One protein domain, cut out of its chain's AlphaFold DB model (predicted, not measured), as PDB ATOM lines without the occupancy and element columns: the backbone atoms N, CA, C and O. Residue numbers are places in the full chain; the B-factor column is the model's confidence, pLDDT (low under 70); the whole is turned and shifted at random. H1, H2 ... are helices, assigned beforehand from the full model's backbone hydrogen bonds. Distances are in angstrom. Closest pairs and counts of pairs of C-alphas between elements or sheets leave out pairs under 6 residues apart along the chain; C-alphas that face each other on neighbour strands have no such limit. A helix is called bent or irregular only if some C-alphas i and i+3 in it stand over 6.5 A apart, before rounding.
ATOM      1  N   VAL A  38     -27.067  50.726  -5.275       97.50
ATOM      2  CA  VAL A  38     -26.202  50.979  -4.126       97.50
ATOM      3  C   VAL A  38     -26.905  50.523  -2.860       97.50
ATOM      4  O   VAL A  38     -27.935  51.068  -2.467       97.50
ATOM      5  N   ARG A  39     -26.324  49.539  -2.179       95.62
ATOM      6  CA  ARG A  39     -26.729  49.153  -0.831       95.62
ATOM      7  C   ARG A  39     -26.298  50.253   0.153       95.62
ATOM      8  O   ARG A  39     -25.092  50.526   0.244       95.62
ATOM      9  N   PRO A  40     -27.228  50.852   0.922       92.94
ATOM     10  CA  PRO A  40     -26.869  51.790   1.978       92.94
ATOM     11  C   PRO A  40     -25.944  51.151   3.020       92.94
ATOM     12  O   PRO A  40     -25.889  49.924   3.171       92.94
ATOM     13  N   LEU A  41     -25.208  51.992   3.746       90.00
ATOM     14  CA  LEU A  41     -24.254  51.575   4.771       90.00
ATOM     15  C   LEU A  41     -24.932  50.631   5.764       90.00
ATOM     16  O   LEU A  41     -25.898  51.000   6.425       90.00
ATOM     17  N   SER A  42     -24.425  49.405   5.839       87.94
ATOM     18  CA  SER A  42     -25.080  48.292   6.527       87.94
ATOM     19  C   SER A  42     -24.061  47.386   7.209       87.94
ATOM     20  O   SER A  42     -22.852  47.630   7.163       87.94
ATOM     21  N   TYR A  43     -24.546  46.298   7.811       90.69
ATOM     22  CA  TYR A  43     -23.701  45.238   8.360       90.69
ATOM     23  C   TYR A  43     -22.639  44.756   7.357       90.69
ATOM     24  O   TYR A  43     -21.483  44.589   7.734       90.69
ATOM     25  N   SER A  44     -22.988  44.605   6.073       88.81
ATOM     26  CA  SER A  44     -22.036  44.179   5.036       88.81
ATOM     27  C   SER A  44     -20.869  45.152   4.873       88.81
ATOM     28  O   SER A  44     -19.726  44.719   4.745       88.81
ATOM     29  N   SER A  45     -21.138  46.458   4.925       87.94
ATOM     30  CA  SER A  45     -20.090  47.478   4.873       87.94
ATOM     31  C   SER A  45     -19.198  47.422   6.116       87.94
ATOM     32  O   SER A  45     -17.981  47.412   5.983       87.94
ATOM     33  N   ALA A  46     -19.790  47.287   7.306       90.38
ATOM     34  CA  ALA A  46     -19.036  47.190   8.558       90.38
ATOM     35  C   ALA A  46     -18.124  45.949   8.604       90.38
ATOM     36  O   ALA A  46     -16.985  46.030   9.055       90.38
ATOM     37  N   VAL A  47     -18.599  44.802   8.105       91.62
ATOM     38  CA  VAL A  47     -17.775  43.590   7.982       91.62
ATOM     39  C   VAL A  47     -16.599  43.823   7.035       91.62
ATOM     40  O   VAL A  47     -15.477  43.450   7.374       91.62
ATOM     41  N   SER A  48     -16.834  44.460   5.885       90.19
ATOM     42  CA  SER A  48     -15.762  44.792   4.943       90.19
ATOM     43  C   SER A  48     -14.716  45.715   5.572       90.19
ATOM     44  O   SER A  48     -13.522  45.451   5.450       90.19
ATOM     45  N   ASP A  49     -15.147  46.755   6.287       89.44
ATOM     46  CA  ASP A  49     -14.246  47.704   6.948       89.44
ATOM     47  C   ASP A  49     -13.372  46.990   8.003       89.44
ATOM     48  O   ASP A  49     -12.161  47.196   8.063       89.44
ATOM     49  N   LEU A  50     -13.950  46.066   8.785       91.12
ATOM     50  CA  LEU A  50     -13.204  45.244   9.749       91.12
ATOM     51  C   LEU A  50     -12.207  44.289   9.079       91.12
ATOM     52  O   LEU A  50     -11.105  44.078   9.588       91.12
ATOM     53  N   MET A  51     -12.579  43.691   7.944       89.38
ATOM     54  CA  MET A  51     -11.665  42.846   7.169       89.38
ATOM     55  C   MET A  51     -10.488  43.658   6.623       89.38
ATOM     56  O   MET A  51      -9.357  43.171   6.669       89.38
ATOM     57  N   ALA A  52     -10.737  44.891   6.179       89.94
ATOM     58  CA  ALA A  52      -9.709  45.796   5.682       89.94
ATOM     59  C   ALA A  52      -8.740  46.251   6.779       89.94
ATOM     60  O   ALA A  52      -7.528  46.182   6.589       89.94
ATOM     61  N   ILE A  53      -9.249  46.619   7.961       88.88
ATOM     62  CA  ILE A  53      -8.416  46.957   9.131       88.88
ATOM     63  C   ILE A  53      -7.481  45.796   9.499       88.88
ATOM     64  O   ILE A  53      -6.326  46.012   9.857       88.88
ATOM     65  N   ASN A  54      -7.959  44.559   9.358       88.56
ATOM     66  CA  ASN A  54      -7.171  43.353   9.612       88.56
ATOM     67  C   ASN A  54      -6.309  42.908   8.415       88.56
ATOM     68  O   ASN A  54      -5.781  41.795   8.435       88.56
ATOM     69  N   GLY A  55      -6.189  43.731   7.367       85.56
ATOM     70  CA  GLY A  55      -5.358  43.471   6.188       85.56
ATOM     71  C   GLY A  55      -5.823  42.298   5.321       85.56
ATOM     72  O   GLY A  55      -5.038  41.773   4.539       85.56
ATOM     73  N   LYS A  56      -7.074  41.845   5.474       82.88
ATOM     74  CA  LYS A  56      -7.609  40.681   4.745       82.88
ATOM     75  C   LYS A  56      -8.184  41.030   3.378       82.88
ATOM     76  O   LYS A  56      -8.322  40.141   2.545       82.88
ATOM     77  N   VAL A  57      -8.585  42.283   3.183       87.38
ATOM     78  CA  VAL A  57      -9.210  42.795   1.959       87.38
ATOM     79  C   VAL A  57      -8.720  44.225   1.744       87.38
ATOM     80  O   VAL A  57      -8.528  44.955   2.715       87.38
ATOM     81  N   ASP A  58      -8.528  44.642   0.493       93.69
ATOM     82  CA  ASP A  58      -8.265  46.048   0.181       93.69
ATOM     83  C   ASP A  58      -9.454  46.928   0.609       93.69
ATOM     84  O   ASP A  58     -10.608  46.628   0.304       93.69
ATOM     85  N   GLY A  59      -9.187  48.018   1.331       90.81
ATOM     86  CA  GLY A  59     -10.248  48.838   1.921       90.81
ATOM     87  C   GLY A  59     -11.179  49.479   0.891       90.81
ATOM     88  O   GLY A  59     -12.387  49.550   1.117       90.81
ATOM     89  N   VAL A  60     -10.649  49.901  -0.257       93.81
ATOM     90  CA  VAL A  60     -11.438  50.546  -1.313       93.81
ATOM     91  C   VAL A  60     -12.223  49.495  -2.092       93.81
ATOM     92  O   VAL A  60     -13.436  49.636  -2.267       93.81
ATOM     93  N   ALA A  61     -11.565  48.413  -2.503       95.81
ATOM     94  CA  ALA A  61     -12.204  47.327  -3.236       95.81
ATOM     95  C   ALA A  61     -13.286  46.636  -2.399       95.81
ATOM     96  O   ALA A  61     -14.394  46.395  -2.878       95.81
ATOM     97  N   GLY A  62     -13.007  46.377  -1.121       95.06
ATOM     98  CA  GLY A  62     -13.981  45.834  -0.179       95.06
ATOM     99  C   GLY A  62     -15.198  46.744  -0.037       95.06
ATOM    100  O   GLY A  62     -16.338  46.280  -0.127       95.06
ATOM    101  N   ARG A  63     -14.973  48.057   0.098       94.31
ATOM    102  CA  ARG A  63     -16.061  49.032   0.212       94.31
ATOM    103  C   ARG A  63     -16.960  49.045  -1.023       94.31
ATOM    104  O   ARG A  63     -18.181  49.041  -0.876       94.31
ATOM    105  N   ILE A  64     -16.374  49.043  -2.219       96.94
ATOM    106  CA  ILE A  64     -17.126  49.001  -3.479       96.94
ATOM    107  C   ILE A  64     -17.897  47.680  -3.588       96.94
ATOM    108  O   ILE A  64     -19.108  47.710  -3.798       96.94
ATOM    109  N   ALA A  65     -17.252  46.532  -3.361       96.81
ATOM    110  CA  ALA A  65     -17.891  45.215  -3.434       96.81
ATOM    111  C   ALA A  65     -19.046  45.043  -2.426       96.81
ATOM    112  O   ALA A  65     -20.048  44.391  -2.716       96.81
ATOM    113  N   ALA A  66     -18.939  45.641  -1.236       96.00
ATOM    114  CA  ALA A  66     -19.984  45.574  -0.215       96.00
ATOM    115  C   ALA A  66     -21.204  46.462  -0.520       96.00
ATOM    116  O   ALA A  66     -22.300  46.188  -0.007       96.00
ATOM    117  N   SER A  67     -21.008  47.525  -1.306       97.00
ATOM    118  CA  SER A  67     -22.016  48.550  -1.582       97.00
ATOM    119  C   SER A  67     -22.638  48.458  -2.973       97.00
ATOM    120  O   SER A  67     -23.807  48.803  -3.099       97.00
ATOM    121  N   ILE A  68     -21.921  48.002  -3.999       97.94
ATOM    122  CA  ILE A  68     -22.462  47.886  -5.358       97.94
ATOM    123  C   ILE A  68     -23.059  46.499  -5.557       97.94
ATOM    124  O   ILE A  68     -22.369  45.476  -5.521       97.94
ATOM    125  N   VAL A  69     -24.370  46.481  -5.754       97.75
ATOM    126  CA  VAL A  69     -25.183  45.272  -5.841       97.75
ATOM    127  C   VAL A  69     -26.072  45.318  -7.082       97.75
ATOM    128  O   VAL A  69     -26.148  46.335  -7.765       97.75
ATOM    129  N   ASP A  70     -26.710  44.200  -7.405       97.31
ATOM    130  CA  ASP A  70     -27.809  44.166  -8.361       97.31
ATOM    131  C   ASP A  70     -29.130  44.631  -7.711       97.31
ATOM    132  O   ASP A  70     -29.187  44.959  -6.519       97.31
ATOM    133  N   ALA A  71     -30.210  44.652  -8.496       95.12
ATOM    134  CA  ALA A  71     -31.541  45.047  -8.033       95.12
ATOM    135  C   ALA A  71     -32.091  44.150  -6.903       95.12
ATOM    136  O   ALA A  71     -32.930  44.586  -6.116       95.12
ATOM    137  N   GLU A  72     -31.612  42.906  -6.798       94.12
ATOM    138  CA  GLU A  72     -31.979  41.960  -5.737       94.12
ATOM    139  C   GLU A  72     -31.077  42.095  -4.497       94.12
ATOM    140  O   GLU A  72     -31.294  41.436  -3.478       94.12
ATOM    141  N   GLY A  73     -30.056  42.952  -4.558       93.50
ATOM    142  CA  GLY A  73     -29.107  43.173  -3.484       93.50
ATOM    143  C   GLY A  73     -27.958  42.168  -3.436       93.50
ATOM    144  O   GLY A  73     -27.314  42.078  -2.390       93.50
ATOM    145  N   LYS A  74     -27.663  41.420  -4.503       95.38
ATOM    146  CA  LYS A  74     -26.482  40.541  -4.580       95.38
ATOM    147  C   LYS A  74     -25.258  41.333  -5.059       95.38
ATOM    148  O   LYS A  74     -25.409  42.186  -5.927       95.38
ATOM    149  N   PRO A  75     -24.049  41.094  -4.516       95.75
ATOM    150  CA  PRO A  75     -22.841  41.803  -4.950       95.75
ATOM    151  C   PRO A  75     -22.565  41.629  -6.449       95.75
ATOM    152  O   PRO A  75     -22.589  40.505  -6.945       95.75
ATOM    153  N   VAL A  76     -22.264  42.732  -7.144       97.62
ATOM    154  CA  VAL A  76     -21.854  42.709  -8.566       97.62
ATOM    155  C   VAL A  76     -20.377  42.350  -8.712       97.62
ATOM    156  O   VAL A  76     -19.987  41.701  -9.679       97.62
ATOM    157  N   PHE A  77     -19.558  42.757  -7.740       96.50
ATOM    158  CA  PHE A  77     -18.113  42.559  -7.746       96.50
ATOM    159  C   PHE A  77     -17.663  41.757  -6.531       96.50
ATOM    160  O   PHE A  77     -18.202  41.905  -5.431       96.50
ATOM    161  N   THR A  78     -16.595  40.985  -6.705       95.81
ATOM    162  CA  THR A  78     -15.704  40.630  -5.599       95.81
ATOM    163  C   THR A  78     -14.621  41.707  -5.431       95.81
ATOM    164  O   THR A  78     -14.347  42.450  -6.375       95.81
ATOM    165  N   PRO A  79     -13.942  41.804  -4.273       95.69
ATOM    166  CA  PRO A  79     -12.784  42.691  -4.144       95.69
ATOM    167  C   PRO A  79     -11.703  42.411  -5.201       95.69
ATOM    168  O   PRO A  79     -11.169  43.347  -5.786       95.69
ATOM    169  N   GLY A  80     -11.468  41.132  -5.516       95.94
ATOM    170  CA  GLY A  80     -10.525  40.702  -6.551       95.94
ATOM    171  C   GLY A  80     -10.911  41.153  -7.960       95.94
ATOM    172  O   GLY A  80     -10.042  41.353  -8.805       95.94
ATOM    173  N   ASP A  81     -12.207  41.356  -8.226       96.81
ATOM    174  CA  ASP A  81     -12.644  41.896  -9.511       96.81
ATOM    175  C   ASP A  81     -12.216  43.347  -9.706       96.81
ATOM    176  O   ASP A  81     -11.890  43.750 -10.823       96.81
ATOM    177  N   ILE A  82     -12.217  44.111  -8.615       97.12
ATOM    178  CA  ILE A  82     -11.910  45.539  -8.592       97.12
ATOM    179  C   ILE A  82     -10.395  45.754  -8.625       97.12
ATOM    180  O   ILE A  82      -9.920  46.604  -9.377       97.12
ATOM    181  N   THR A  83      -9.636  44.966  -7.855       96.50
ATOM    182  CA  THR A  83      -8.163  45.016  -7.829       96.50
ATOM    183  C   THR A  83      -7.521  44.386  -9.067       96.50
ATOM    184  O   THR A  83      -6.360  44.661  -9.360       96.50
ATOM    185  N   GLY A  84      -8.266  43.557  -9.807       95.88
ATOM    186  CA  GLY A  84      -7.777  42.818 -10.974       95.88
ATOM    187  C   GLY A  84      -7.137  41.470 -10.645       95.88
ATOM    188  O   GLY A  84      -6.686  40.768 -11.544       95.88
ATOM    189  N   GLU A  85      -7.113  41.077  -9.373       94.75
ATOM    190  CA  GLU A  85      -6.541  39.805  -8.919       94.75
ATOM    191  C   GLU A  85      -7.367  38.589  -9.365       94.75
ATOM    192  O   GLU A  85      -6.825  37.492  -9.493       94.75
ATOM    193  N   ALA A  86      -8.669  38.772  -9.619       95.25
ATOM    194  CA  ALA A  86      -9.549  37.704 -10.099       95.25
ATOM    195  C   ALA A  86      -9.253  37.293 -11.555       95.25
ATOM    196  O   ALA A  86      -9.449  36.132 -11.913       95.25
ATOM    197  N   ASP A  87      -8.777  38.228 -12.381       94.06
ATOM    198  CA  ASP A  87      -8.367  37.986 -13.766       94.06
ATOM    199  C   ASP A  87      -7.245  38.969 -14.164       94.06
ATOM    200  O   ASP A  87      -7.524  40.106 -14.566       94.06
ATOM    201  N   PRO A  88      -5.969  38.540 -14.098       89.31
ATOM    202  CA  PRO A  88      -4.830  39.393 -14.433       89.31
ATOM    203  C   PRO A  88      -4.799  39.877 -15.888       89.31
ATOM    204  O   PRO A  88      -4.142  40.876 -16.172       89.31
ATOM    205  N   ALA A  89      -5.474  39.185 -16.816       93.25
ATOM    206  CA  ALA A  89      -5.539  39.604 -18.216       93.25
ATOM    207  C   ALA A  89      -6.542  40.751 -18.417       93.25
ATOM    208  O   ALA A  89      -6.330  41.602 -19.282       93.25
ATOM    209  N   ARG A  90      -7.605  40.796 -17.602       92.94
ATOM    210  CA  ARG A  90      -8.537  41.931 -17.529       92.94
ATOM    211  C   ARG A  90      -7.933  43.112 -16.766       92.94
ATOM    212  O   ARG A  90      -8.108  44.253 -17.183       92.94
ATOM    213  N   GLY A  91      -7.227  42.832 -15.670       94.38
ATOM    214  CA  GLY A  91      -6.655  43.844 -14.786       94.38
ATOM    215  C   GLY A  91      -7.689  44.524 -13.881       94.38
ATOM    216  O   GLY A  91      -8.839  44.087 -13.769       94.38
ATOM    217  N   ALA A  92      -7.238  45.574 -13.190       96.69
ATOM    218  CA  ALA A  92      -8.043  46.345 -12.246       96.69
ATOM    219  C   ALA A  92      -9.137  47.167 -12.943       96.69
ATOM    220  O   ALA A  92      -9.063  47.453 -14.141       96.69
ATOM    221  N   LEU A  93     -10.135  47.593 -12.167       96.06
ATOM    222  CA  LEU A  93     -11.141  48.538 -12.642       96.06
ATOM    223  C   LEU A  93     -10.512  49.870 -13.071       96.06
ATOM    224  O   LEU A  93      -9.536  50.346 -12.489       96.06
ATOM    225  N   ASP A  94     -11.127  50.498 -14.075       95.94
ATOM    226  CA  ASP A  94     -10.743  51.829 -14.538       95.94
ATOM    227  C   ASP A  94     -10.804  52.860 -13.397       95.94
ATOM    228  O   ASP A  94     -11.700  52.829 -12.545       95.94
ATOM    229  N   GLY A  95      -9.852  53.795 -13.382       95.69
ATOM    230  CA  GLY A  95      -9.744  54.796 -12.323       95.69
ATOM    231  C   GLY A  95     -10.943  55.745 -12.260       95.69
ATOM    232  O   GLY A  95     -11.437  56.030 -11.168       95.69
ATOM    233  N   ASN A  96     -11.462  56.193 -13.408       97.44
ATOM    234  CA  ASN A  96     -12.624  57.083 -13.449       97.44
ATOM    235  C   ASN A  96     -13.892  56.340 -13.026       97.44
ATOM    236  O   ASN A  96     -14.700  56.893 -12.280       97.44
ATOM    237  N   LEU A  97     -14.043  55.080 -13.449       97.62
ATOM    238  CA  LEU A  97     -15.143  54.232 -12.988       97.62
ATOM    239  C   LEU A  97     -15.071  54.004 -11.472       97.62
ATOM    240  O   LEU A  97     -16.071  54.156 -10.774       97.62
ATOM    241  N   THR A  98     -13.885  53.719 -10.935       97.38
ATOM    242  CA  THR A  98     -13.673  53.538  -9.490       97.38
ATOM    243  C   THR A  98     -14.098  54.780  -8.703       97.38
ATOM    244  O   THR A  98     -14.826  54.669  -7.715       97.38
ATOM    245  N   VAL A  99     -13.705  55.974  -9.157       97.25
ATOM    246  CA  VAL A  99     -14.117  57.239  -8.530       97.25
ATOM    247  C   VAL A  99     -15.630  57.439  -8.626       97.25
ATOM    248  O   VAL A  99     -16.250  57.759  -7.615       97.25
ATOM    249  N   ALA A 100     -16.243  57.194  -9.789       98.06
ATOM    250  CA  ALA A 100     -17.690  57.325  -9.965       98.06
ATOM    251  C   ALA A 100     -18.480  56.408  -9.010       98.06
ATOM    252  O   ALA A 100     -19.456  56.847  -8.395       98.06
ATOM    253  N   LEU A 101     -18.018  55.166  -8.813       98.12
ATOM    254  CA  LEU A 101     -18.609  54.228  -7.853       98.12
ATOM    255  C   LEU A 101     -18.476  54.731  -6.408       98.12
ATOM    256  O   LEU A 101     -19.443  54.701  -5.649       98.12
ATOM    257  N   LEU A 102     -17.310  55.242  -6.010       96.88
ATOM    258  CA  LEU A 102     -17.127  55.808  -4.669       96.88
ATOM    259  C   LEU A 102     -17.999  57.048  -4.440       96.88
ATOM    260  O   LEU A 102     -18.582  57.196  -3.364       96.88
ATOM    261  N   SER A 103     -18.130  57.912  -5.449       96.88
ATOM    262  CA  SER A 103     -18.973  59.106  -5.390       96.88
ATOM    263  C   SER A 103     -20.444  58.754  -5.184       96.88
ATOM    264  O   SER A 103     -21.065  59.301  -4.274       96.88
ATOM    265  N   VAL A 104     -20.992  57.804  -5.948       97.62
ATOM    266  CA  VAL A 104     -22.403  57.410  -5.795       97.62
ATOM    267  C   VAL A 104     -22.658  56.671  -4.474       97.62
ATOM    268  O   VAL A 104     -23.704  56.850  -3.847       97.62
ATOM    269  N   ILE A 105     -21.678  55.905  -3.974       96.44
ATOM    270  CA  ILE A 105     -21.733  55.312  -2.628       96.44
ATOM    271  C   ILE A 105     -21.789  56.414  -1.565       96.44
ATOM    272  O   ILE A 105     -22.575  56.320  -0.619       96.44
ATOM    273  N   ALA A 106     -20.955  57.448  -1.683       94.81
ATOM    274  CA  ALA A 106     -20.962  58.571  -0.752       94.81
ATOM    275  C   ALA A 106     -22.286  59.345  -0.815       94.81
ATOM    276  O   ALA A 106     -22.829  59.689   0.234       94.81
ATOM    277  N   GLU A 107     -22.826  59.563  -2.016       94.50
ATOM    278  CA  GLU A 107     -24.120  60.210  -2.234       94.50
ATOM    279  C   GLU A 107     -25.230  59.479  -1.475       94.50
ATOM    280  O   GLU A 107     -25.850  60.066  -0.592       94.50
ATOM    281  N   VAL A 108     -25.421  58.182  -1.733       93.75
ATOM    282  CA  VAL A 108     -26.483  57.380  -1.099       93.75
ATOM    283  C   VAL A 108     -26.362  57.362   0.426       93.75
ATOM    284  O   VAL A 108     -27.371  57.395   1.125       93.75
ATOM    285  N   ASN A 109     -25.140  57.382   0.963       90.06
ATOM    286  CA  ASN A 109     -24.904  57.365   2.411       90.06
ATOM    287  C   ASN A 109     -24.965  58.747   3.086       90.06
ATOM    288  O   ASN A 109     -24.997  58.828   4.319       90.06
ATOM    289  N   ASN A 110     -24.960  59.830   2.308       86.56
ATOM    290  CA  ASN A 110     -25.102  61.199   2.803       86.56
ATOM    291  C   ASN A 110     -26.454  61.831   2.449       86.56
ATOM    292  O   ASN A 110     -26.734  62.939   2.912       86.56
ATOM    293  N   MET A 111     -27.320  61.136   1.706       67.50
ATOM    294  CA  MET A 111     -28.714  61.536   1.511       67.50
ATOM    295  C   MET A 111     -29.389  61.746   2.879       67.50
ATOM    296  O   MET A 111     -29.509  60.823   3.678       67.50
TER     297      MET A 111
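AT A GLANCE: This is residues 38 to 111 of the 119 residues of an uncharacterized protein of Pseudomonas citronellolis (UniProt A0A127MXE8). A short helix, H2, makes the core, and the three other helices pack round it on different sides: H1 lies side by side with it as the first arm of a helical hairpin, the small H3 packs near its beginning, and the long H4 crosses it steeply. Two long loops, residues 68 to 78 and 84 to 94, join H2 to H3 and H3 to H4. The printed part has 74 residues, with four named helices in the order H1, H2, H3, H4 and no named strand, and the class is all helix. The whole is compact, with a radius of gyration of the C-alphas of 11.9 A, and it spans 37 by 27 by 22 A.

IN THESE COORDINATES: The printed part begins at Val 38, whose C-alpha is at (-26.202, 50.979, -4.126). H1 is residues 43 to 53, 15.4 A from first to last C-alpha, and begins with C-alpha 43 at (-23.701, 45.238, 8.360). H2 is residues 59 to 67, 12.3 A long by the same measure. H3 is residues 79 to 83, 6.4 A long. H4 is residues 95 to 110, the longest helix at 22.5 A, and ends with C-alpha 110 at (-25.102, 61.199, 2.803). None of the helices is bent or irregular.

HOW THE PARTS SIT: H2 is the hub and touches the three other helices. H1 and H2 form a helical hairpin: they touch, at a shallow tilt of 11 degrees, opposite ways, and their closest C-alphas, those of Ala 52 and Gly 59, are 4.9 A apart. H2 touches H3, with the C-alphas of Ala 61 and Pro 79 closest at 4.8 A. H4 touches H2 with residues 101 to 105 alone; the closest C-alphas are those of Ser 67 and Ile 105, at 6.8 A. H2 and H4 stand at a steep tilt of 60 degrees and run the same way. H1 is apart from H3 and from H4, and H3 and H4 are only just apart, with their closest C-alphas at 8.2 A. In H1, H2, H3 and H4 every pair of backbone O i and N i+4 is within hydrogen-bond range.

THE WHOLE: The outline is rounded. The two C-alphas farthest apart are those of Ala 89 and Met 111, at 37.5 A, while the first and last printed C-alphas, those of Val 38 and Met 111, are 12.2 A apart. The printed part has no cut. The link from H1 to H2 is tight, with 5 residues, and the links from H2 to H3 and from H3 to H4 are long, with 11 residues each. The mean pLDDT of the printed part is 93.5, and Met 111 is the one printed residue under 70.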